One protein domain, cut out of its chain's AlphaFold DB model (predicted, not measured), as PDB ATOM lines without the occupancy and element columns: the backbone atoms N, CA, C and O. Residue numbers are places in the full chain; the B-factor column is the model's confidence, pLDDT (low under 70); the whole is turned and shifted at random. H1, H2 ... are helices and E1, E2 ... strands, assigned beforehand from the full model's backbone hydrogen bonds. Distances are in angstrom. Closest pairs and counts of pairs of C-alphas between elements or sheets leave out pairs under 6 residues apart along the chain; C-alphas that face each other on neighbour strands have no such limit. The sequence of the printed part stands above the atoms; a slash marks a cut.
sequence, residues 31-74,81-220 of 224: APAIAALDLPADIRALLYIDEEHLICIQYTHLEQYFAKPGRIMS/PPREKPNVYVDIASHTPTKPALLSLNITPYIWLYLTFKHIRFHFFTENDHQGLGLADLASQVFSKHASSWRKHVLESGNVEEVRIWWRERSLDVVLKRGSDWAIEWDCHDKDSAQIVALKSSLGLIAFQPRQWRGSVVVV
ATOM      1  N   ALA A  31     216.691  91.258 239.245       60.72
ATOM      2  CA  ALA A  31     216.195  89.968 239.714       60.72
ATOM      3  C   ALA A  31     214.661  89.774 239.618       60.72
ATOM      4  O   ALA A  31     214.250  88.662 239.278       60.72
ATOM      5  N   PRO A  32     213.790  90.782 239.853       65.69
ATOM      6  CA  PRO A  32     212.337  90.606 239.792       65.69
ATOM      7  C   PRO A  32     211.811  90.311 238.382       65.69
ATOM      8  O   PRO A  32     210.918  89.479 238.231       65.69
ATOM      9  N   ALA A  33     212.374  90.952 237.349       76.75
ATOM     10  CA  ALA A  33     211.923  90.789 235.964       76.75
ATOM     11  C   ALA A  33     212.225  89.378 235.437       76.75
ATOM     12  O   ALA A  33     211.356  88.718 234.869       76.75
ATOM     13  N   ILE A  34     213.432  88.875 235.710       82.94
ATOM     14  CA  ILE A  34     213.829  87.503 235.372       82.94
ATOM     15  C   ILE A  34     213.075  86.484 236.243       82.94
ATOM     16  O   ILE A  34     212.607  85.463 235.739       82.94
ATOM     17  N   ALA A  35     212.905  86.751 237.543       80.81
ATOM     18  CA  ALA A  35     212.183  85.854 238.448       80.81
ATOM     19  C   ALA A  35     210.690  85.719 238.102       80.81
ATOM     20  O   ALA A  35     210.092  84.675 238.381       80.81
ATOM     21  N   ALA A  36     210.093  86.737 237.479       82.31
ATOM     22  CA  ALA A  36     208.714  86.693 237.013       82.31
ATOM     23  C   ALA A  36     208.512  85.731 235.831       82.31
ATOM     24  O   ALA A  36     207.407  85.206 235.672       82.31
ATOM     25  N   LEU A  37     209.561  85.451 235.044       85.94
ATOM     26  CA  LEU A  37     209.480  84.508 233.931       85.94
ATOM     27  C   LEU A  37     209.178  83.101 234.442       85.94
ATOM     28  O   LEU A  37     209.792  82.600 235.390       85.94
ATOM     29  N   ASP A  38     208.228  82.452 233.783       85.75
ATOM     30  CA  ASP A  38     207.892  81.057 234.017       85.75
ATOM     31  C   ASP A  38     208.888  80.154 233.281       85.75
ATOM     32  O   ASP A  38     208.596  79.540 232.262       85.75
ATOM     33  N   LEU A  39     210.120  80.164 233.790       86.44
ATOM     34  CA  LEU A  39     211.236  79.366 233.307       86.44
ATOM     35  C   LEU A  39     211.853  78.563 234.460       86.44
ATOM     36  O   LEU A  39     211.906  79.054 235.598       86.44
ATOM     37  N   PRO A  40     212.395  77.368 234.168       86.12
ATOM     38  CA  PRO A  40     213.246  76.625 235.083       86.12
ATOM     39  C   PRO A  40     214.322  77.515 235.724       86.12
ATOM     40  O   PRO A  40     214.862  78.427 235.095       86.12
ATOM     41  N   ALA A  41     214.601  77.301 237.013       84.69
ATOM     42  CA  ALA A  41     215.505  78.161 237.784       84.69
ATOM     43  C   ALA A  41     216.936  78.185 237.220       84.69
ATOM     44  O   ALA A  41     217.595  79.219 237.228       84.69
ATOM     45  N   ASP A  42     217.382  77.051 236.700       85.38
ATOM     46  CA  ASP A  42     218.644  76.875 235.993       85.38
ATOM     47  C   ASP A  42     218.715  77.676 234.687       85.38
ATOM     48  O   ASP A  42     219.736  78.309 234.448       85.38
ATOM     49  N   ILE A  43     217.645  77.723 233.890       88.19
ATOM     50  CA  ILE A  43     217.571  78.564 232.685       88.19
ATOM     51  C   ILE A  43     217.509  80.041 233.067       88.19
ATOM     52  O   ILE A  43     218.204  80.857 232.467       88.19
ATOM     53  N   ARG A  44     216.738  80.401 234.104       89.31
ATOM     54  CA  ARG A  44     216.703  81.783 234.613       89.31
ATOM     55  C   ARG A  44     218.068  82.269 235.080       89.31
ATOM     56  O   ARG A  44     218.374  83.438 234.898       89.31
ATOM     57  N   ALA A  45     218.895  81.384 235.632       88.00
ATOM     58  CA  ALA A  45     220.255  81.720 236.043       88.00
ATOM     59  C   ALA A  45     221.195  82.050 234.866       88.00
ATOM     60  O   ALA A  45     222.254  82.628 235.093       88.00
ATOM     61  N   LEU A  46     220.825  81.694 233.630       90.38
ATOM     62  CA  LEU A  46     221.572  82.047 232.416       90.38
ATOM     63  C   LEU A  46     221.167  83.416 231.851       90.38
ATOM     64  O   LEU A  46     221.869  83.940 230.984       90.38
ATOM     65  N   LEU A  47     220.032  83.964 232.301       91.12
ATOM     66  CA  LEU A  47     219.517  85.244 231.831       91.12
ATOM     67  C   LEU A  47     220.279  86.408 232.464       91.12
ATOM     68  O   LEU A  47     220.653  86.373 233.637       91.12
ATOM     69  N   TYR A  48     220.450  87.467 231.686       88.50
ATOM     70  CA  TYR A  48     220.990  88.747 232.124       88.50
ATOM     71  C   TYR A  48     220.142  89.885 231.561       88.50
ATOM     72  O   TYR A  48     219.341  89.679 230.651       88.50
ATOM     73  N   ILE A  49     220.302  91.078 232.126       87.81
ATOM     74  CA  ILE A  49     219.742  92.304 231.561       87.81
ATOM     75  C   ILE A  49     220.887  93.065 230.896       87.81
ATOM     76  O   ILE A  49     221.949  93.225 231.505       87.81
ATOM     77  N   ASP A  50     220.717  93.441 229.632       83.56
ATOM     78  CA  ASP A  50     221.731  94.193 228.892       83.56
ATOM     79  C   ASP A  50     221.681  95.706 229.186       83.56
ATOM     80  O   ASP A  50     220.912  96.182 230.024       83.56
ATOM     81  N   GLU A  51     222.541  96.477 228.513       81.50
ATOM     82  CA  GLU A  51     222.624  97.935 228.688       81.50
ATOM     83  C   GLU A  51     221.361  98.677 228.208       81.50
ATOM     84  O   GLU A  51     221.126  99.808 228.630       81.50
ATOM     85  N   GLU A  52     220.532  98.042 227.373       81.50
ATOM     86  CA  GLU A  52     219.256  98.568 226.871       81.50
ATOM     87  C   GLU A  52     218.054  98.100 227.711       81.50
ATOM     88  O   GLU A  52     216.901  98.354 227.360       81.50
ATOM     89  N   HIS A  53     218.309  97.450 228.849       83.50
ATOM     90  CA  HIS A  53     217.300  96.863 229.730       83.50
ATOM     91  C   HIS A  53     216.482  95.720 229.101       83.50
ATOM     92  O   HIS A  53     215.357  95.443 229.529       83.50
ATOM     93  N   LEU A  54     217.049  95.010 228.123       83.69
ATOM     94  CA  LEU A  54     216.454  93.815 227.530       83.69
ATOM     95  C   LEU A  54     216.854  92.563 228.314       83.69
ATOM     96  O   LEU A  54     217.980  92.444 228.793       83.69
ATOM     97  N   ILE A  55     215.931  91.603 228.439       89.31
ATOM     98  CA  ILE A  55     216.223  90.301 229.053       89.31
ATOM     99  C   ILE A  55     216.866  89.402 227.999       89.31
ATOM    100  O   ILE A  55     216.207  88.981 227.047       89.31
ATOM    101  N   CYS A  56     218.127  89.056 228.205       86.88
ATOM    102  CA  CYS A  56     218.957  88.369 227.228       86.88
ATOM    103  C   CYS A  56     219.513  87.048 227.779       86.88
ATOM    104  O   CYS A  56     219.665  86.865 228.986       86.88
ATOM    105  N   ILE A  57     219.846  86.121 226.885       88.69
ATOM    106  CA  ILE A  57     220.592  84.891 227.158       88.69
ATOM    107  C   ILE A  57     221.644  84.700 226.074       88.69
ATOM    108  O   ILE A  57     221.337  84.765 224.887       88.69
ATOM    109  N   GLN A  58     222.885  84.427 226.470       86.75
ATOM    110  CA  GLN A  58     223.917  84.072 225.499       86.75
ATOM    111  C   GLN A  58     223.653  82.665 224.968       86.75
ATOM    112  O   GLN A  58     223.454  81.725 225.745       86.75
ATOM    113  N   TYR A  59     223.692  82.503 223.649       84.44
ATOM    114  CA  TYR A  59     223.490  81.209 223.010       84.44
ATOM    115  C   TYR A  59     224.495  80.156 223.509       84.44
ATOM    116  O   TYR A  59     224.100  79.030 223.795       84.44
ATOM    117  N   THR A  60     225.764  80.535 223.706       84.31
ATOM    118  CA  THR A  60     226.820  79.677 224.286       84.31
ATOM    119  C   THR A  60     226.386  79.035 225.606       84.31
ATOM    120  O   THR A  60     226.592  77.843 225.829       84.31
ATOM    121  N   HIS A  61     225.781  79.820 226.500       88.19
ATOM    122  CA  HIS A  61     225.330  79.363 227.810       88.19
ATOM    123  C   HIS A  61     224.149  78.408 227.682       88.19
ATOM    124  O   HIS A  61     224.068  77.418 228.411       88.19
ATOM    125  N   LEU A  62     223.251  78.690 226.738       85.69
ATOM    126  CA  LEU A  62     222.117  77.832 226.441       85.69
ATOM    127  C   LEU A  62     222.582  76.484 225.865       85.69
ATOM    128  O   LEU A  62     222.163  75.433 226.340       85.69
ATOM    129  N   GLU A  63     223.503  76.496 224.906       84.12
ATOM    130  CA  GLU A  63     224.109  75.300 224.311       84.12
ATOM    131  C   GLU A  63     224.800  74.430 225.373       84.12
ATOM    132  O   GLU A  63     224.508  73.240 225.502       84.12
ATOM    133  N   GLN A  64     225.633  75.036 226.224       85.50
ATOM    134  CA  GLN A  64     226.286  74.344 227.341       85.50
ATOM    135  C   GLN A  64     225.297  73.769 228.357       85.50
ATOM    136  O   GLN A  64     225.588  72.765 229.011       85.50
ATOM    137  N   TYR A  65     224.147  74.417 228.542       85.50
ATOM    138  CA  TYR A  65     223.103  73.924 229.426       85.50
ATOM    139  C   TYR A  65     222.465  72.639 228.877       85.50
ATOM    140  O   TYR A  65     222.325  71.676 229.633       85.50
ATOM    141  N   PHE A  66     222.156  72.592 227.577       81.81
ATOM    142  CA  PHE A  66     221.546  71.420 226.932       81.81
ATOM    143  C   PHE A  66     222.526  70.286 226.626       81.81
ATOM    144  O   PHE A  66     222.101  69.139 226.533       81.81
ATOM    145  N   ALA A  67     223.827  70.563 226.545       80.25
ATOM    146  CA  ALA A  67     224.849  69.528 226.387       80.25
ATOM    147  C   ALA A  67     225.018  68.628 227.633       80.25
ATOM    148  O   ALA A  67     225.681  67.592 227.569       80.25
ATOM    149  N   LYS A  68     224.462  69.011 228.793       77.94
ATOM    150  CA  LYS A  68     224.632  68.263 230.049       77.94
ATOM    151  C   LYS A  68     223.711  67.032 230.098       77.94
ATOM    152  O   LYS A  68     222.495  67.193 229.982       77.94
ATOM    153  N   PRO A  69     224.248  65.820 230.361       66.75
ATOM    154  CA  PRO A  69     223.445  64.605 230.487       66.75
ATOM    155  C   PRO A  69     222.370  64.725 231.575       66.75
ATOM    156  O   PRO A  69     222.618  65.289 232.640       66.75
ATOM    157  N   GLY A  70     221.185  64.159 231.330       60.97
ATOM    158  CA  GLY A  70     220.134  64.027 232.348       60.97
ATOM    159  C   GLY A  70     219.312  65.289 232.634       60.97
ATOM    160  O   GLY A  70     218.495  65.279 233.554       60.97
ATOM    161  N   ARG A  71     219.465  66.369 231.856       62.97
ATOM    162  CA  ARG A  71     218.530  67.507 231.890       62.97
ATOM    163  C   ARG A  71     217.208  67.084 231.246       62.97
ATOM    164  O   ARG A  71     217.021  67.205 230.040       62.97
ATOM    165  N   ILE A  72     216.301  66.539 232.058       53.44
ATOM    166  CA  ILE A  72     214.967  66.139 231.609       53.44
ATOM    167  C   ILE A  72     214.189  67.400 231.220       53.44
ATOM    168  O   ILE A  72     213.907  68.274 232.035       53.44
ATOM    169  N   MET A  73     213.834  67.455 229.941       59.06
ATOM    170  CA  MET A  73     213.064  68.489 229.250       59.06
ATOM    171  C   MET A  73     211.579  68.559 229.665       59.06
ATOM    172  O   MET A  73     210.739  69.006 228.885       59.06
ATOM    173  N   SER A  74     211.223  68.125 230.875       54.38
ATOM    174  CA  SER A  74     209.842  68.135 231.361       54.38
ATOM    175  C   SER A  74     209.602  69.369 232.229       54.38
ATOM    176  O   SER A  74     209.836  69.350 233.437       54.38
ATOM    177  N   PRO A  81     199.309  82.112 231.861       68.62
ATOM    178  CA  PRO A  81     200.108  82.904 230.941       68.62
ATOM    179  C   PRO A  81     199.901  84.404 231.212       68.62
ATOM    180  O   PRO A  81     198.774  84.830 231.488       68.62
ATOM    181  N   PRO A  82     200.963  85.222 231.131       73.75
ATOM    182  CA  PRO A  82     200.849  86.664 231.318       73.75
ATOM    183  C   PRO A  82     199.973  87.300 230.227       73.75
ATOM    184  O   PRO A  82     199.870  86.779 229.115       73.75
ATOM    185  N   ARG A  83     199.357  88.453 230.541       71.00
ATOM    186  CA  ARG A  83     198.536  89.224 229.580       71.00
ATOM    187  C   ARG A  83     199.341  89.639 228.349       71.00
ATOM    188  O   ARG A  83     198.840  89.568 227.233       71.00
ATOM    189  N   GLU A  84     200.594  90.025 228.562       79.44
ATOM    190  CA  GLU A  84     201.558  90.318 227.507       79.44
ATOM    191  C   GLU A  84     202.675  89.281 227.532       79.44
ATOM    192  O   GLU A  84     203.181  88.922 228.595       79.44
ATOM    193  N   LYS A  85     203.059  88.786 226.352       81.19
ATOM    194  CA  LYS A  85     204.145  87.812 226.245       81.19
ATOM    195  C   LYS A  85     205.486  88.523 226.455       81.19
ATOM    196  O   LYS A  85     205.821  89.358 225.611       81.19
ATOM    197  N   PRO A  86     206.262  88.196 227.505       86.88
ATOM    198  CA  PRO A  86     207.576  88.792 227.705       86.88
ATOM    199  C   PRO A  86     208.522  88.395 226.572       86.88
ATOM    200  O   PRO A  86     208.418  87.292 226.027       86.88
ATOM    201  N   ASN A  87     209.445  89.293 226.231       85.75
ATOM    202  CA  ASN A  87     210.484  89.041 225.240       85.75
ATOM    203  C   ASN A  87     211.771  88.593 225.943       85.75
ATOM    204  O   ASN A  87     212.183  89.206 226.926       85.75
ATOM    205  N   VAL A  88     212.397  87.540 225.424       87.94
ATOM    206  CA  VAL A  88     213.735  87.083 225.805       87.94
ATOM    207  C   VAL A  88     214.583  87.004 224.542       87.94
ATOM    208  O   VAL A  88     214.167  86.409 223.548       87.94
ATOM    209  N   TYR A  89     215.765  87.598 224.581       85.44
ATOM    210  CA  TYR A  89     216.652  87.739 223.434       85.44
ATOM    211  C   TYR A  89     217.794  86.724 223.548       85.44
ATOM    212  O   TYR A  89     218.547  86.721 224.513       85.44
ATOM    213  N   VAL A  90     217.906  85.823 222.581       85.38
ATOM    214  CA  VAL A  90     219.000  84.865 222.439       85.38
ATOM    215  C   VAL A  90     220.094  85.536 221.619       85.38
ATOM    216  O   VAL A  90     219.965  85.697 220.403       85.38
ATOM    217  N   ASP A  91     221.151  85.945 222.307       80.75
ATOM    218  CA  ASP A  91     222.319  86.586 221.717       80.75
ATOM    219  C   ASP A  91     223.238  85.528 221.094       80.75
ATOM    220  O   ASP A  91     223.773  84.654 221.785       80.75
ATOM    221  N   ILE A  92     223.408  85.608 219.774       76.62
ATOM    222  CA  ILE A  92     224.300  84.738 218.995       76.62
ATOM    223  C   ILE A  92     225.560  85.463 218.504       76.62
ATOM    224  O   ILE A  92     226.342  84.873 217.758       76.62
ATOM    225  N   ALA A  93     225.801  86.711 218.915       69.94
ATOM    226  CA  ALA A  93     226.946  87.504 218.463       69.94
ATOM    227  C   ALA A  93     228.291  86.828 218.783       69.94
ATOM    228  O   ALA A  93     229.215  86.838 217.964       69.94
ATOM    229  N   SER A  94     228.386  86.144 219.929       63.16
ATOM    230  CA  SER A  94     229.568  85.357 220.307       63.16
ATOM    231  C   SER A  94     229.808  84.122 219.427       63.16
ATOM    232  O   SER A  94     230.904  83.566 219.454       63.16
ATOM    233  N   HIS A  95     228.796  83.689 218.672       62.44
ATOM    234  CA  HIS A  95     228.795  82.476 217.845       62.44
ATOM    235  C   HIS A  95     228.897  82.756 216.349       62.44
ATOM    236  O   HIS A  95     228.903  81.813 215.568       62.44
ATOM    237  N   THR A  96     229.004  84.017 215.929       56.50
ATOM    238  CA  THR A  96     229.222  84.383 214.524       56.50
ATOM    239  C   THR A  96     230.683  84.118 214.115       56.50
ATOM    240  O   THR A  96     231.559  84.913 214.467       56.50
ATOM    241  N   PRO A  97     231.016  83.040 213.370       50.81
ATOM    242  CA  PRO A  97     232.332  82.881 212.770       50.81
ATOM    243  C   PRO A  97     232.692  84.079 211.893       50.81
ATOM    244  O   PRO A  97     231.869  84.637 211.169       50.81
ATOM    245  N   THR A  98     233.982  84.409 211.877       51.84
ATOM    246  CA  THR A  98     234.582  85.433 211.007       51.84
ATOM    247  C   THR A  98     234.404  85.149 209.511       51.84
ATOM    248  O   THR A  98     234.640  86.029 208.684       51.84
ATOM    249  N   LYS A  99     233.978  83.932 209.144       44.94
ATOM    250  CA  LYS A  99     233.689  83.514 207.770       44.94
ATOM    251  C   LYS A  99     232.171  83.413 207.540       44.94
ATOM    252  O   LYS A  99     231.538  82.510 208.081       44.94
ATOM    253  N   PRO A 100     231.588  84.252 206.664       47.84
ATOM    254  CA  PRO A 100     230.137  84.315 206.458       47.84
ATOM    255  C   PRO A 100     229.487  83.075 205.814       47.84
ATOM    256  O   PRO A 100     228.265  82.968 205.811       47.84
ATOM    257  N   ALA A 101     230.272  82.169 205.223       44.41
ATOM    258  CA  ALA A 101     229.783  80.978 204.516       44.41
ATOM    259  C   ALA A 101     229.550  79.753 205.427       44.41
ATOM    260  O   ALA A 101     229.146  78.712 204.934       44.41
ATOM    261  N   LEU A 102     229.810  79.864 206.736       50.72
ATOM    262  CA  LEU A 102     229.805  78.736 207.683       50.72
ATOM    263  C   LEU A 102     228.889  78.971 208.896       50.72
ATOM    264  O   LEU A 102     229.115  78.404 209.960       50.72
ATOM    265  N   LEU A 103     227.878  79.837 208.772       65.25
ATOM    266  CA  LEU A 103     226.937  80.120 209.861       65.25
ATOM    267  C   LEU A 103     225.922  78.979 210.013       65.25
ATOM    268  O   LEU A 103     224.751  79.145 209.670       65.25
ATOM    269  N   SER A 104     226.387  77.828 210.505       78.38
ATOM    270  CA  SER A 104     225.522  76.796 211.072       78.38
ATOM    271  C   SER A 104     225.348  77.029 212.570       78.38
ATOM    272  O   SER A 104     226.347  77.218 213.264       78.38
ATOM    273  N   LEU A 105     224.120  76.961 213.081       81.81
ATOM    274  CA  LEU A 105     223.851  76.990 214.527       81.81
ATOM    275  C   LEU A 105     222.975  75.808 214.922       81.81
ATOM    276  O   LEU A 105     222.006  75.510 214.226       81.81
ATOM    277  N   ASN A 106     223.281  75.170 216.049       85.69
ATOM    278  CA  ASN A 106     222.384  74.189 216.641       85.69
ATOM    279  C   ASN A 106     221.196  74.913 217.297       85.69
ATOM    280  O   ASN A 106     221.306  75.581 218.317       85.69
ATOM    281  N   ILE A 107     220.012  74.790 216.711       86.94
ATOM    282  CA  ILE A 107     218.799  75.440 217.207       86.94
ATOM    283  C   ILE A 107     217.902  74.506 218.024       86.94
ATOM    284  O   ILE A 107     216.817  74.929 218.422       86.94
ATOM    285  N   THR A 108     218.327  73.275 218.333       88.00
ATOM    286  CA  THR A 108     217.565  72.361 219.206       88.00
ATOM    287  C   THR A 108     217.186  73.007 220.543       88.00
ATOM    288  O   THR A 108     216.002  72.953 220.897       88.00
ATOM    289  N   PRO A 109     218.104  73.698 221.259       87.06
ATOM    290  CA  PRO A 109     217.753  74.427 222.478       87.06
ATOM    291  C   PRO A 109     216.609  75.427 222.297       87.06
ATOM    292  O   PRO A 109     215.712  75.538 223.134       87.06
ATOM    293  N   TYR A 110     216.621  76.147 221.176       86.50
ATOM    294  CA  TYR A 110     215.599  77.137 220.873       86.50
ATOM    295  C   TYR A 110     214.269  76.503 220.493       86.50
ATOM    296  O   TYR A 110     213.232  76.972 220.953       86.50
ATOM    297  N   ILE A 111     214.277  75.437 219.688       88.31
ATOM    298  CA  ILE A 111     213.057  74.697 219.339       88.31
ATOM    299  C   ILE A 111     212.359  74.248 220.624       88.31
ATOM    300  O   ILE A 111     211.149  74.434 220.767       88.31
ATOM    301  N   TRP A 112     213.118  73.734 221.596       88.56
ATOM    302  CA  TRP A 112     212.555  73.367 222.887       88.56
ATOM    303  C   TRP A 112     211.997  74.564 223.658       88.56
ATOM    304  O   TRP A 112     210.852  74.492 224.108       88.56
ATOM    305  N   LEU A 113     212.742  75.671 223.784       88.00
ATOM    306  CA  LEU A 113     212.251  76.877 224.463       88.00
ATOM    307  C   LEU A 113     210.952  77.388 223.825       88.00
ATOM    308  O   LEU A 113     209.964  77.632 224.516       88.00
ATOM    309  N   TYR A 114     210.939  77.481 222.496       87.00
ATOM    310  CA  TYR A 114     209.813  77.966 221.708       87.00
ATOM    311  C   TYR A 114     208.567  77.083 221.865       87.00
ATOM    312  O   TYR A 114     207.457  77.585 222.054       87.00
ATOM    313  N   LEU A 115     208.732  75.758 221.806       86.81
ATOM    314  CA  LEU A 115     207.616  74.814 221.897       86.81
ATOM    315  C   LEU A 115     207.132  74.583 223.334       86.81
ATOM    316  O   LEU A 115     205.957  74.241 223.518       86.81
ATOM    317  N   THR A 116     208.000  74.756 224.331       86.25
ATOM    318  CA  THR A 116     207.694  74.528 225.753       86.25
ATOM    319  C   THR A 116     207.099  75.775 226.405       86.25
ATOM    320  O   THR A 116     206.058  75.691 227.053       86.25
ATOM    321  N   PHE A 117     207.670  76.955 226.156       86.31
ATOM    322  CA  PHE A 117     207.253  78.218 226.775       86.31
ATOM    323  C   PHE A 117     206.598  79.151 225.756       86.31
ATOM    324  O   PHE A 117     207.009  80.292 225.573       86.31
ATOM    325  N   LYS A 118     205.521  78.691 225.110       83.62
ATOM    326  CA  LYS A 118     204.796  79.439 224.053       83.62
ATOM    327  C   LYS A 118     204.268  80.822 224.480       83.62
ATOM    328  O   LYS A 118     203.821  81.615 223.639       83.62
ATOM    329  N   HIS A 119     204.226  81.085 225.782       84.56
ATOM    330  CA  HIS A 119     203.805  82.352 226.370       84.56
ATOM    331  C   HIS A 119     204.965  83.354 226.532       84.56
ATOM    332  O   HIS A 119     204.698  84.516 226.809       84.56
ATOM    333  N   ILE A 120     206.213  82.939 226.296       86.94
ATOM    334  CA  ILE A 120     207.412  83.785 226.222       86.94
ATOM    335  C   ILE A 120     207.826  83.889 224.749       86.94
ATOM    336  O   ILE A 120     207.789  82.908 224.006       86.94
ATOM    337  N   ARG A 121     208.193  85.088 224.295       85.25
ATOM    338  CA  ARG A 121     208.728  85.310 222.948       85.25
ATOM    339  C   ARG A 121     210.245  85.239 223.005       85.25
ATOM    340  O   ARG A 121     210.881  86.171 223.484       85.25
ATOM    341  N   PHE A 122     210.803  84.142 222.510       85.12
ATOM    342  CA  PHE A 122     212.239  84.035 222.289       85.12
ATOM    343  C   PHE A 122     212.574  84.604 220.923       85.12
ATOM    344  O   PHE A 122     212.041  84.142 219.914       85.12
ATOM    345  N   HIS A 123     213.453  85.592 220.898       79.31
ATOM    346  CA  HIS A 123     213.966  86.180 219.672       79.31
ATOM    347  C   HIS A 123     215.441  85.867 219.556       79.31
ATOM    348  O   HIS A 123     216.147  85.946 220.546       79.31
ATOM    349  N   PHE A 124     215.923  85.556 218.366       77.75
ATOM    350  CA  PHE A 124     217.357  85.488 218.114       77.75
ATOM    351  C   PHE A 124     217.814  86.808 217.520       77.75
ATOM    352  O   PHE A 124     217.285  87.219 216.486       77.75
ATOM    353  N   PHE A 125     218.803  87.435 218.144       68.31
ATOM    354  CA  PHE A 125     219.380  88.681 217.658       68.31
ATOM    355  C   PHE A 125     220.887  88.542 217.450       68.31
ATOM    356  O   PHE A 125     221.575  87.787 218.139       68.31
ATOM    357  N   THR A 126     221.388  89.289 216.471       57.09
ATOM    358  CA  THR A 126     222.809  89.585 216.287       57.09
ATOM    359  C   THR A 126     223.009  91.083 216.510       57.09
ATOM    360  O   THR A 126     222.080  91.863 216.316       57.09
ATOM    361  N   GLU A 127     224.236  91.511 216.814       51.69
ATOM    362  CA  GLU A 127     224.607  92.939 216.882       51.69
ATOM    363  C   GLU A 127     224.329  93.723 215.575       51.69
ATOM    364  O   GLU A 127     224.371  94.948 215.568       51.69
ATOM    365  N   ASN A 128     224.042  93.042 214.457       50.75
ATOM    366  CA  ASN A 128     223.754  93.648 213.157       50.75
ATOM    367  C   ASN A 128     222.435  93.091 212.606       50.75
ATOM    368  O   ASN A 128     222.428  92.156 211.796       50.75
ATOM    369  N   ASP A 129     221.321  93.650 213.074       50.97
ATOM    370  CA  ASP A 129     219.959  93.169 212.836       50.97
ATOM    371  C   ASP A 129     219.460  93.349 211.383       50.97
ATOM    372  O   ASP A 129     218.576  94.142 211.055       50.97
ATOM    373  N   HIS A 130     220.039  92.577 210.466       43.31
ATOM    374  CA  HIS A 130     219.523  92.376 209.108       43.31
ATOM    375  C   HIS A 130     219.210  90.901 208.803       43.31
ATOM    376  O   HIS A 130     218.800  90.577 207.690       43.31
ATOM    377  N   GLN A 131     219.394  89.990 209.768       50.03
ATOM    378  CA  GLN A 131     219.264  88.537 209.561       50.03
ATOM    379  C   GLN A 131     218.250  87.840 210.492       50.03
ATOM    380  O   GLN A 131     217.922  86.674 210.254       50.03
ATOM    381  N   GLY A 132     217.669  88.542 211.477       50.41
ATOM    382  CA  GLY A 132     216.679  87.993 212.423       50.41
ATOM    383  C   GLY A 132     215.345  87.549 211.794       50.41
ATOM    384  O   GLY A 132     214.636  86.709 212.353       50.41
ATOM    385  N   LEU A 133     215.030  88.023 210.583       53.81
ATOM    386  CA  LEU A 133     213.783  87.708 209.869       53.81
ATOM    387  C   LEU A 133     213.613  86.207 209.566       53.81
ATOM    388  O   LEU A 133     212.496  85.696 209.577       53.81
ATOM    389  N   GLY A 134     214.710  85.468 209.353       64.62
ATOM    390  CA  GLY A 134     214.640  84.049 208.990       64.62
ATOM    391  C   GLY A 134     214.077  83.145 210.093       64.62
ATOM    392  O   GLY A 134     213.352  82.198 209.795       64.62
ATOM    393  N   LEU A 135     214.369  83.433 211.362       72.06
ATOM    394  CA  LEU A 135     213.953  82.585 212.488       72.06
ATOM    395  C   LEU A 135     212.524  82.855 212.928       72.06
ATOM    396  O   LEU A 135     211.828  81.919 213.310       72.06
ATOM    397  N   ALA A 136     212.078  84.110 212.863       71.88
ATOM    398  CA  ALA A 136     210.675  84.441 213.076       71.88
ATOM    399  C   ALA A 136     209.800  83.751 212.014       71.88
ATOM    400  O   ALA A 136     208.784  83.129 212.343       71.88
ATOM    401  N   ASP A 137     210.248  83.770 210.754       73.88
ATOM    402  CA  ASP A 137     209.630  83.019 209.659       73.88
ATOM    403  C   ASP A 137     209.665  81.506 209.920       73.88
ATOM    404  O   ASP A 137     208.637  80.842 209.811       73.88
ATOM    405  N   LEU A 138     210.811  80.948 210.320       78.94
ATOM    406  CA  LEU A 138     210.952  79.519 210.622       78.94
ATOM    407  C   LEU A 138     210.029  79.080 211.770       78.94
ATOM    408  O   LEU A 138     209.302  78.093 211.661       78.94
ATOM    409  N   ALA A 139     210.015  79.841 212.861       80.31
ATOM    410  CA  ALA A 139     209.215  79.542 214.037       80.31
ATOM    411  C   ALA A 139     207.712  79.612 213.732       80.31
ATOM    412  O   ALA A 139     206.955  78.722 214.122       80.31
ATOM    413  N   SER A 140     207.276  80.634 212.989       78.25
ATOM    414  CA  SER A 140     205.867  80.808 212.624       78.25
ATOM    415  C   SER A 140     205.388  79.823 211.552       78.25
ATOM    416  O   SER A 140     204.269  79.316 211.650       78.25
ATOM    417  N   GLN A 141     206.211  79.525 210.542       77.56
ATOM    418  CA  GLN A 141     205.800  78.725 209.385       77.56
ATOM    419  C   GLN A 141     206.033  77.227 209.575       77.56
ATOM    420  O   GLN A 141     205.218  76.441 209.097       77.56
ATOM    421  N   VAL A 142     207.100  76.836 210.273       85.19
ATOM    422  CA  VAL A 142     207.513  75.434 210.410       85.19
ATOM    423  C   VAL A 142     207.194  74.933 211.815       85.19
ATOM    424  O   VAL A 142     206.310  74.094 211.989       85.19
ATOM    425  N   PHE A 143     207.831  75.492 212.846       87.38
ATOM    426  CA  PHE A 143     207.732  74.927 214.198       87.38
ATOM    427  C   PHE A 143     206.330  75.043 214.794       87.38
ATOM    428  O   PHE A 143     205.824  74.078 215.355       87.38
ATOM    429  N   SER A 144     205.674  76.199 214.660       84.62
ATOM    430  CA  SER A 144     204.336  76.417 215.222       84.62
ATOM    431  C   SER A 144     203.282  75.512 214.574       84.62
ATOM    432  O   SER A 144     202.516  74.853 215.279       84.62
ATOM    433  N   LYS A 145     203.279  75.416 213.237       85.81
ATOM    434  CA  LYS A 145     202.309  74.600 212.485       85.81
ATOM    435  C   LYS A 145     202.502  73.100 212.698       85.81
ATOM    436  O   LYS A 145     201.525  72.360 212.708       85.81
ATOM    437  N   HIS A 146     203.742  72.670 212.913       89.31
ATOM    438  CA  HIS A 146     204.116  71.264 213.066       89.31
ATOM    439  C   HIS A 146     204.548  70.922 214.503       89.31
ATOM    440  O   HIS A 146     205.290  69.965 214.724       89.31
ATOM    441  N   ALA A 147     204.091  71.693 215.498       89.50
ATOM    442  CA  ALA A 147     204.587  71.644 216.877       89.50
ATOM    443  C   ALA A 147     204.549  70.243 217.507       89.50
ATOM    444  O   ALA A 147     205.498  69.852 218.183       89.50
ATOM    445  N   SER A 148     203.470  69.488 217.283       90.56
ATOM    446  CA  SER A 148     203.329  68.123 217.806       90.56
ATOM    447  C   SER A 148     204.353  67.170 217.188       90.56
ATOM    448  O   SER A 148     204.960  66.382 217.908       90.56
ATOM    449  N   SER A 149     204.589  67.278 215.878       90.88
ATOM    450  CA  SER A 149     205.591  66.478 215.169       90.88
ATOM    451  C   SER A 149     206.999  66.819 215.640       90.88
ATOM    452  O   SER A 149     207.759  65.917 215.965       90.88
ATOM    453  N   TRP A 150     207.337  68.109 215.744       91.94
ATOM    454  CA  TRP A 150     208.637  68.549 216.256       91.94
ATOM    455  C   TRP A 150     208.880  68.058 217.681       91.94
ATOM    456  O   TRP A 150     209.941  67.520 217.977       91.94
ATOM    457  N   ARG A 151     207.879  68.171 218.559       90.31
ATOM    458  CA  ARG A 151     207.984  67.652 219.921       90.31
ATOM    459  C   ARG A 151     208.246  66.143 219.929       90.31
ATOM    460  O   ARG A 151     209.265  65.718 220.461       90.31
ATOM    461  N   LYS A 152     207.397  65.365 219.256       88.19
ATOM    462  CA  LYS A 152     207.501  63.901 219.207       88.19
ATOM    463  C   LYS A 152     208.824  63.427 218.602       88.19
ATOM    464  O   LYS A 152     209.505  62.573 219.156       88.19
ATOM    465  N   HIS A 153     209.165  63.947 217.428       85.56
ATOM    466  CA  HIS A 153     210.218  63.377 216.592       85.56
ATOM    467  C   HIS A 153     211.600  63.953 216.871       85.56
ATOM    468  O   HIS A 153     212.581  63.242 216.679       85.56
ATOM    469  N   VAL A 154     211.690  65.203 217.327       86.81
ATOM    470  CA  VAL A 154     212.973  65.889 217.526       86.81
ATOM    471  C   VAL A 154     213.317  66.029 219.003       86.81
ATOM    472  O   VAL A 154     214.479  65.884 219.361       86.81
ATOM    473  N   LEU A 155     212.332  66.295 219.864       86.00
ATOM    474  CA  LEU A 155     212.594  66.542 221.286       86.00
ATOM    475  C   LEU A 155     212.444  65.285 222.157       86.00
ATOM    476  O   LEU A 155     213.120  65.178 223.174       86.00
ATOM    477  N   GLU A 156     211.574  64.344 221.780       85.44
ATOM    478  CA  GLU A 156     211.208  63.197 222.629       85.44
ATOM    479  C   GLU A 156     211.757  61.845 222.141       85.44
ATOM    480  O   GLU A 156     211.950  60.946 222.955       85.44
ATOM    481  N   SER A 157     212.032  61.680 220.842       80.44
ATOM    482  CA  SER A 157     212.369  60.376 220.239       80.44
ATOM    483  C   SER A 157     213.707  59.778 220.691       80.44
ATOM    484  O   SER A 157     213.940  58.595 220.478       80.44
ATOM    485  N   GLY A 158     214.616  60.584 221.253       80.44
ATOM    486  CA  GLY A 158     215.988  60.171 221.586       80.44
ATOM    487  C   GLY A 158     216.890  59.887 220.373       80.44
ATOM    488  O   GLY A 158     218.078  59.608 220.551       80.44
ATOM    489  N   ASN A 159     216.345  59.995 219.156       83.19
ATOM    490  CA  ASN A 159     217.007  59.641 217.900       83.19
ATOM    491  C   ASN A 159     217.714  60.822 217.232       83.19
ATOM    492  O   ASN A 159     218.548  60.623 216.355       83.19
ATOM    493  N   VAL A 160     217.388  62.050 217.628       85.75
ATOM    494  CA  VAL A 160     217.997  63.269 217.088       85.75
ATOM    495  C   VAL A 160     219.101  63.738 218.028       85.75
ATOM    496  O   VAL A 160     218.881  63.883 219.229       85.75
ATOM    497  N   GLU A 161     220.290  63.966 217.479       86.88
ATOM    498  CA  GLU A 161     221.418  64.575 218.183       86.88
ATOM    499  C   GLU A 161     221.254  66.091 218.235       86.88
ATOM    500  O   GLU A 161     221.284  66.696 219.306       86.88
ATOM    501  N   GLU A 162     221.019  66.713 217.081       88.88
ATOM    502  CA  GLU A 162     220.824  68.152 216.992       88.88
ATOM    503  C   GLU A 162     220.095  68.578 215.723       88.88
ATOM    504  O   GLU A 162     219.919  67.816 214.776       88.88
ATOM    505  N   VAL A 163     219.669  69.836 215.710       89.06
ATOM    506  CA  VAL A 163     219.040  70.472 214.566       89.06
ATOM    507  C   VAL A 163     219.867  71.682 214.194       89.06
ATOM    508  O   VAL A 163     219.904  72.656 214.943       89.06
ATOM    509  N   ARG A 164     220.526  71.638 213.039       88.19
ATOM    510  CA  ARG A 164     221.351  72.743 212.551       88.19
ATOM    511  C   ARG A 164     220.584  73.590 211.563       88.19
ATOM    512  O   ARG A 164     219.948  73.065 210.663       88.19
ATOM    513  N   ILE A 165     220.678  74.901 211.704       83.81
ATOM    514  CA  ILE A 165     220.157  75.855 210.725       83.81
ATOM    515  C   ILE A 165     221.311  76.442 209.916       83.81
ATOM    516  O   ILE A 165     222.333  76.805 210.492       83.81
ATOM    517  N   TRP A 166     221.119  76.603 208.610       82.38
ATOM    518  CA  TRP A 166     222.033  77.319 207.722       82.38
ATOM    519  C   TRP A 166     221.313  78.545 207.152       82.38
ATOM    520  O   TRP A 166     220.550  78.457 206.186       82.38
ATOM    521  N   TRP A 167     221.525  79.720 207.757       75.56
ATOM    522  CA  TRP A 167     220.723  80.919 207.446       75.56
ATOM    523  C   TRP A 167     220.728  81.313 205.974       75.56
ATOM    524  O   TRP A 167     219.680  81.650 205.423       75.56
ATOM    525  N   ARG A 168     221.905  81.302 205.341       73.94
ATOM    526  CA  ARG A 168     222.065  81.746 203.948       73.94
ATOM    527  C   ARG A 168     221.361  80.828 202.964       73.94
ATOM    528  O   ARG A 168     220.814  81.296 201.973       73.94
ATOM    529  N   GLU A 169     221.378  79.539 203.259       77.31
ATOM    530  CA  GLU A 169     220.777  78.503 202.427       77.31
ATOM    531  C   GLU A 169     219.285  78.338 202.713       77.31
ATOM    532  O   GLU A 169     218.582  77.677 201.949       77.31
ATOM    533  N   ARG A 170     218.799  78.950 203.807       78.06
ATOM    534  CA  ARG A 170     217.469  78.701 204.370       78.06
ATOM    535  C   ARG A 170     217.211  77.200 204.479       78.06
ATOM    536  O   ARG A 170     216.144  76.705 204.114       78.06
ATOM    537  N   SER A 171     218.222  76.477 204.945       81.56
ATOM    538  CA  SER A 171     218.167  75.036 205.130       81.56
ATOM    539  C   SER A 171     218.298  74.674 206.603       81.56
ATOM    540  O   SER A 171     218.764  75.461 207.434       81.56
ATOM    541  N   LEU A 172     217.814  73.484 206.925       87.62
ATOM    542  CA  LEU A 172     217.863  72.903 208.247       87.62
ATOM    543  C   LEU A 172     218.241  71.431 208.129       87.62
ATOM    544  O   LEU A 172     217.643  70.703 207.341       87.62
ATOM    545  N   ASP A 173     219.182  70.994 208.950       87.81
ATOM    546  CA  ASP A 173     219.586  69.600 209.051       87.81
ATOM    547  C   ASP A 173     219.108  69.036 210.384       87.81
ATOM    548  O   ASP A 173     219.459  69.551 211.445       87.81
ATOM    549  N   VAL A 174     218.311  67.971 210.338       89.31
ATOM    550  CA  VAL A 174     218.015  67.137 211.507       89.31
ATOM    551  C   VAL A 174     219.095  66.065 211.574       89.31
ATOM    552  O   VAL A 174     219.096  65.131 210.775       89.31
ATOM    553  N   VAL A 175     220.047  66.226 212.486       88.06
ATOM    554  CA  VAL A 175     221.186  65.323 212.654       88.06
ATOM    555  C   VAL A 175     220.774  64.184 213.573       88.06
ATOM    556  O   VAL A 175     220.381  64.412 214.718       88.06
ATOM    557  N   LEU A 176     220.840  62.954 213.075       86.25
ATOM    558  CA  LEU A 176     220.498  61.771 213.857       86.25
ATOM    559  C   LEU A 176     221.654  61.357 214.759       86.25
ATOM    560  O   LEU A 176     222.816  61.364 214.353       86.25
ATOM    561  N   LYS A 177     221.313  60.924 215.970       85.12
ATOM    562  CA  LYS A 177     222.265  60.374 216.925       85.12
ATOM    563  C   LYS A 177     222.851  59.082 216.374       85.12
ATOM    564  O   LYS A 177     222.115  58.169 215.988       85.12
ATOM    565  N   ARG A 178     224.181  58.983 216.387       82.56
ATOM    566  CA  ARG A 178     224.899  57.773 215.968       82.56
ATOM    567  C   ARG A 178     224.385  56.542 216.728       82.56
ATOM    568  O   ARG A 178     224.315  56.557 217.955       82.56
ATOM    569  N   GLY A 179     224.049  55.489 215.981       76.38
ATOM    570  CA  GLY A 179     223.547  54.224 216.526       76.38
ATOM    571  C   GLY A 179     222.114  54.273 217.067       76.38
ATOM    572  O   GLY A 179     221.698  53.322 217.717       76.38
ATOM    573  N   SER A 180     221.372  55.362 216.840       79.06
ATOM    574  CA  SER A 180     219.925  55.372 217.082       79.06
ATOM    575  C   SER A 180     219.194  54.478 216.083       79.06
ATOM    576  O   SER A 180     219.682  54.285 214.968       79.06
ATOM    577  N   ASP A 181     218.003  54.002 216.449       77.31
ATOM    578  CA  ASP A 181     217.158  53.183 215.568       77.31
ATOM    579  C   ASP A 181     216.950  53.875 214.216       77.31
ATOM    580  O   ASP A 181     217.136  53.276 213.162       77.31
ATOM    581  N   TRP A 182     216.700  55.190 214.240       77.50
ATOM    582  CA  TRP A 182     216.558  55.978 213.019       77.50
ATOM    583  C   TRP A 182     217.848  56.088 212.219       77.50
ATOM    584  O   TRP A 182     217.769  56.147 211.006       77.50
ATOM    585  N   ALA A 183     219.024  56.144 212.849       76.31
ATOM    586  CA  ALA A 183     220.284  56.167 212.110       76.31
ATOM    587  C   ALA A 183     220.595  54.807 211.460       76.31
ATOM    588  O   ALA A 183     221.193  54.782 210.390       76.31
ATOM    589  N   ILE A 184     220.186  53.701 212.094       70.25
ATOM    590  CA  ILE A 184     220.366  52.328 211.591       70.25
ATOM    591  C   ILE A 184     219.407  52.045 210.428       70.25
ATOM    592  O   ILE A 184     219.814  51.490 209.413       70.25
ATOM    593  N   GLU A 185     218.145  52.458 210.549       65.69
ATOM    594  CA  GLU A 185     217.131  52.317 209.492       65.69
ATOM    595  C   GLU A 185     217.436  53.174 208.252       65.69
ATOM    596  O   GLU A 185     216.943  52.896 207.161       65.69
ATOM    597  N   TRP A 186     218.259  54.211 208.409       67.62
ATOM    598  CA  TRP A 186     218.627  55.166 207.361       67.62
ATOM    599  C   TRP A 186     219.877  54.745 206.578       67.62
ATOM    600  O   TRP A 186     220.534  55.585 205.961       67.62
ATOM    601  N   ASP A 187     220.229  53.458 206.603       56.25
ATOM    602  CA  ASP A 187     221.362  52.944 205.841       56.25
ATOM    603  C   ASP A 187     221.239  53.327 204.351       56.25
ATOM    604  O   ASP A 187     220.160  53.299 203.753       56.25
ATOM    605  N   CYS A 188     222.353  53.777 203.777       51.75
ATOM    606  CA  CYS A 188     222.466  54.800 202.726       51.75
ATOM    607  C   CYS A 188     221.916  54.432 201.327       51.75
ATOM    608  O   CYS A 188     222.224  55.117 200.342       51.75
ATOM    609  N   HIS A 189     221.141  53.357 201.209       52.56
ATOM    610  CA  HIS A 189     220.773  52.737 199.942       52.56
ATOM    611  C   HIS A 189     219.479  53.274 199.315       52.56
ATOM    612  O   HIS A 189     219.381  53.249 198.092       52.56
ATOM    613  N   ASP A 190     218.556  53.855 200.092       52.78
ATOM    614  CA  ASP A 190     217.310  54.435 199.564       52.78
ATOM    615  C   ASP A 190     217.105  55.881 200.040       52.78
ATOM    616  O   ASP A 190     216.462  56.175 201.048       52.78
ATOM    617  N   LYS A 191     217.673  56.824 199.278       55.53
ATOM    618  CA  LYS A 191     217.652  58.267 199.589       55.53
ATOM    619  C   LYS A 191     216.245  58.892 199.566       55.53
ATOM    620  O   LYS A 191     216.076  59.984 200.107       55.53
ATOM    621  N   ASP A 192     215.257  58.182 199.015       58.59
ATOM    622  CA  ASP A 192     213.881  58.645 198.793       58.59
ATOM    623  C   ASP A 192     212.817  57.648 199.289       58.59
ATOM    624  O   ASP A 192     211.742  57.514 198.698       58.59
ATOM    625  N   SER A 193     213.074  56.937 200.393       66.75
ATOM    626  CA  SER A 193     212.034  56.084 200.975       66.75
ATOM    627  C   SER A 193     210.794  56.922 201.345       66.75
ATOM    628  O   SER A 193     210.890  58.055 201.834       66.75
ATOM    629  N   ALA A 194     209.592  56.378 201.126       72.19
ATOM    630  CA  ALA A 194     208.333  57.074 201.424       72.19
ATOM    631  C   ALA A 194     208.250  57.555 202.889       72.19
ATOM    632  O   ALA A 194     207.593  58.552 203.189       72.19
ATOM    633  N   GLN A 195     208.960  56.877 203.794       72.75
ATOM    634  CA  GLN A 195     209.069  57.235 205.206       72.75
ATOM    635  C   GLN A 195     209.867  58.531 205.418       72.75
ATOM    636  O   GLN A 195     209.453  59.371 206.218       72.75
ATOM    637  N   ILE A 196     210.948  58.752 204.660       72.62
ATOM    638  CA  ILE A 196     211.749  59.989 204.708       72.62
ATOM    639  C   ILE A 196     210.909  61.178 204.254       72.62
ATOM    640  O   ILE A 196     210.895  62.231 204.900       72.62
ATOM    641  N   VAL A 197     210.182  61.010 203.149       77.25
ATOM    642  CA  VAL A 197     209.279  62.042 202.633       77.25
ATOM    643  C   VAL A 197     208.169  62.323 203.647       77.25
ATOM    644  O   VAL A 197     207.898  63.486 203.944       77.25
ATOM    645  N   ALA A 198     207.578  61.291 204.252       81.12
ATOM    646  CA  ALA A 198     206.560  61.454 205.287       81.12
ATOM    647  C   ALA A 198     207.092  62.195 206.526       81.12
ATOM    648  O   ALA A 198     206.430  63.113 207.013       81.12
ATOM    649  N   LEU A 199     208.300  61.870 207.004       81.62
ATOM    650  CA  LEU A 199     208.925  62.559 208.134       81.62
ATOM    651  C   LEU A 199     209.192  64.031 207.804       81.62
ATOM    652  O   LEU A 199     208.740  64.911 208.541       81.62
ATOM    653  N   LYS A 200     209.850  64.316 206.672       82.81
ATOM    654  CA  LYS A 200     210.093  65.692 206.209       82.81
ATOM    655  C   LYS A 200     208.780  66.468 206.072       82.81
ATOM    656  O   LYS A 200     208.703  67.612 206.512       82.81
ATOM    657  N   SER A 201     207.733  65.843 205.534       84.94
ATOM    658  CA  SER A 201     206.393  66.437 205.437       84.94
ATOM    659  C   SER A 201     205.823  66.770 206.815       84.94
ATOM    660  O   SER A 201     205.396  67.897 207.066       84.94
ATOM    661  N   SER A 202     205.883  65.812 207.746       87.25
ATOM    662  CA  SER A 202     205.338  65.960 209.099       87.25
ATOM    663  C   SER A 202     206.008  67.080 209.896       87.25
ATOM    664  O   SER A 202     205.346  67.701 210.730       87.25
ATOM    665  N   LEU A 203     207.286  67.357 209.612       87.31
ATOM    666  CA  LEU A 203     208.079  68.433 210.205       87.31
ATOM    667  C   LEU A 203     207.929  69.775 209.468       87.31
ATOM    668  O   LEU A 203     208.448  70.778 209.950       87.31
ATOM    669  N   GLY A 204     207.226  69.818 208.331       85.25
ATOM    670  CA  GLY A 204     207.073  71.029 207.517       85.25
ATOM    671  C   GLY A 204     208.332  71.404 206.730       85.25
ATOM    672  O   GLY A 204     208.571  72.578 206.471       85.25
ATOM    673  N   LEU A 205     209.156  70.411 206.389       82.81
ATOM    674  CA  LEU A 205     210.482  70.567 205.785       82.81
ATOM    675  C   LEU A 205     210.522  70.315 204.268       82.81
ATOM    676  O   LEU A 205     211.587  70.402 203.651       82.81
ATOM    677  N   ILE A 206     209.380  69.992 203.657       74.81
ATOM    678  CA  ILE A 206     209.272  69.842 202.204       74.81
ATOM    679  C   ILE A 206     209.103  71.226 201.579       74.81
ATOM    680  O   ILE A 206     208.114  71.913 201.821       74.81
ATOM    681  N   ALA A 207     210.064  71.616 200.746       61.97
ATOM    682  CA  ALA A 207     210.020  72.877 200.026       61.97
ATOM    683  C   ALA A 207     209.193  72.747 198.742       61.97
ATOM    684  O   ALA A 207     209.588  72.047 197.816       61.97
ATOM    685  N   PHE A 208     208.107  73.508 198.641       53.03
ATOM    686  CA  PHE A 208     207.479  73.834 197.360       53.03
ATOM    687  C   PHE A 208     207.124  75.320 197.349       53.03
ATOM    688  O   PHE A 208     205.953  75.671 197.431       53.03
ATOM    689  N   GLN A 209     208.147  76.192 197.305       54.53
ATOM    690  CA  GLN A 209     208.086  77.607 196.886       54.53
ATOM    691  C   GLN A 209     209.446  78.321 197.087       54.53
ATOM    692  O   GLN A 209     210.231  77.920 197.947       54.53
ATOM    693  N   PRO A 210     209.726  79.429 196.368       51.69
ATOM    694  CA  PRO A 210     211.028  80.120 196.367       51.69
ATOM    695  C   PRO A 210     211.414  80.835 197.680       51.69
ATOM    696  O   PRO A 210     212.434  81.517 197.725       51.69
ATOM    697  N   ARG A 211     210.624  80.712 198.755       60.31
ATOM    698  CA  ARG A 211     210.885  81.365 200.054       60.31
ATOM    699  C   ARG A 211     210.822  80.426 201.262       60.31
ATOM    700  O   ARG A 211     210.993  80.910 202.378       60.31
ATOM    701  N   GLN A 212     210.587  79.131 201.059       73.12
ATOM    702  CA  GLN A 212     210.435  78.165 202.149       73.12
ATOM    703  C   GLN A 212     211.774  77.600 202.628       73.12
ATOM    704  O   GLN A 212     212.751  77.559 201.879       73.12
ATOM    705  N   TRP A 213     211.783  77.155 203.883       76.69
ATOM    706  CA  TRP A 213     212.896  76.424 204.474       76.69
ATOM    707  C   TRP A 213     212.994  75.022 203.871       76.69
ATOM    708  O   TRP A 213     211.983  74.340 203.712       76.69
ATOM    709  N   ARG A 214     214.211  74.593 203.530       79.31
ATOM    710  CA  ARG A 214     214.495  73.221 203.084       79.31
ATOM    711  C   ARG A 214     214.978  72.401 204.267       79.31
ATOM    712  O   ARG A 214     215.867  72.862 204.972       79.31
ATOM    713  N   GLY A 215     214.447  71.200 204.476       80.00
ATOM    714  CA  GLY A 215     214.988  70.312 205.501       80.00
ATOM    715  C   GLY A 215     215.613  69.041 204.954       80.00
ATOM    716  O   GLY A 215     215.022  68.328 204.136       80.00
ATOM    717  N   SER A 216     216.792  68.739 205.476       81.56
ATOM    718  CA  SER A 216     217.485  67.471 205.305       81.56
ATOM    719  C   SER A 216     217.465  66.704 206.621       81.56
ATOM    720  O   SER A 216     217.364  67.284 207.703       81.56
ATOM    721  N   VAL A 217     217.569  65.385 206.527       80.12
ATOM    722  CA  VAL A 217     217.892  64.548 207.680       80.12
ATOM    723  C   VAL A 217     219.250  63.940 207.387       80.12
ATOM    724  O   VAL A 217     219.477  63.444 206.281       80.12
ATOM    725  N   VAL A 218     220.161  64.084 208.339       80.00
ATOM    726  CA  VAL A 218     221.579  63.789 208.169       80.00
ATOM    727  C   VAL A 218     221.946  62.652 209.104       80.00
ATOM    728  O   VAL A 218     221.795  62.756 210.321       80.00
ATOM    729  N   VAL A 219     222.460  61.575 208.519       72.69
ATOM    730  CA  VAL A 219     223.078  60.468 209.243       72.69
ATOM    731  C   VAL A 219     224.574  60.741 209.271       72.69
ATOM    732  O   VAL A 219     225.204  60.867 208.219       72.69
ATOM    733  N   VAL A 220     225.158  60.878 210.459       65.12
ATOM    734  CA  VAL A 220     226.613  61.017 210.576       65.12
ATOM    735  C   VAL A 220     227.236  59.663 210.236       65.12
ATOM    736  O   VAL A 220     227.037  58.700 210.979       65.12
TER     737      VAL A 220
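Overview. This is residues 31 to 74 and 81 to 220 of the 224 residues of an uncharacterized protein of Phaeosphaeria nodorum (strain SN15 / ATCC MYA-4574 / FGSC 10173) (UniProt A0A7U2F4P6). Two lobes, each built on a small four-stranded sheet, stand one after the other along an elongated body, with H4 between them. H1, H3 and H5 lie at the sheet E1 E2 E3 E5, H6, H7 and H8 at the sheet E4 E6 E7 E8, and residues 189 to 195 stick out. The printed part has 184 residues, with eight named helices and eight named strands in the order H1 H2 E1 E2 H3 E3 E4 H4 E5 H5 H6 E6 E7 H7 H8 E8; both sheets are mixed, in the orders named. The class is mixed, helices and strands; the whole is compact, with a radius of gyration of the C-alphas of 17.0 A and spans of 55 by 35 by 32 A.

Arrangement. Look first at the strongly twisted sheet of E4, residues 104 to 106, E6, 160 to 166, E7, 171 to 176, and E8, 214 to 219. Within hydrogen-bond range you find N 165 and O 105 at 2.9 A for antiparallel E4 and E6, N 164 and O 173 at 2.8 A for the antiparallel hairpin E6 and E7, and N 174 and O 216 at 2.9 A for parallel E7 and E8. H6, residues 147 to 156, H7, 181 to 185, and H8, 194 to 202, only graze this sheet. E7, H7, H8 and E8 form a strand-helix-strand unit, two parallel strands with helices between, its crossover right-handed. The hub H4, residues 108 to 116, stands up from this sheet at 72 degrees; its closest C-alphas to E6 are Thr 108 and Val 163, 5.2 A. H4 touches H6 at a steep tilt of 49 degrees, opposite ways, closest at the C-alphas of Leu 115 and Ala 147, 6.7 A. H4 only grazes the other sheet, E1, residues 47 to 49, E2, 55 to 58, E3, 87 to 91, and E5, 121 to 125. There N 48 and O 56 are 2.9 A apart in the antiparallel hairpin E1 and E2, N 57 and O 89 2.8 A in parallel E2 and E3, and N 90 and O 123 2.7 A in parallel E3 and E5, within hydrogen-bond range. H1, residues 31 to 36, is on it at a height of 9.8 A; H3, 59 to 66, and H5, 133 to 143, only graze it; H2, 41 to 44, is not on it. Every O i to N i+4 pair is within hydrogen-bond range in H1, H3, H4, H7 and H8, against 6 of 7 in H5 and 5 of 6 in H6; H2 is too short for one.

Along the chain. Find C-alpha 31, where H1 begins, at (216.195, 89.968, 239.714), and C-alpha 219, where E8 ends, at (223.078, 60.468, 209.243). From first to last C-alpha, E6 runs 17.4 A, E8 16.6 A, E7 16.0 A and H5 14.8 A.

Size, cuts and confidence. The two C-alphas farthest apart, of Pro 32 and His 189, are 55.6 A apart. Residues 75 to 80 are not printed; C-alphas 74 and 81 stand 17.7 A apart across the cut. The links E3 to E4 and H8 to E8 are long. Mean pLDDT of the printed part is 76.8, with 45 residues under 70, among them 93 to 103 and 125 to 134.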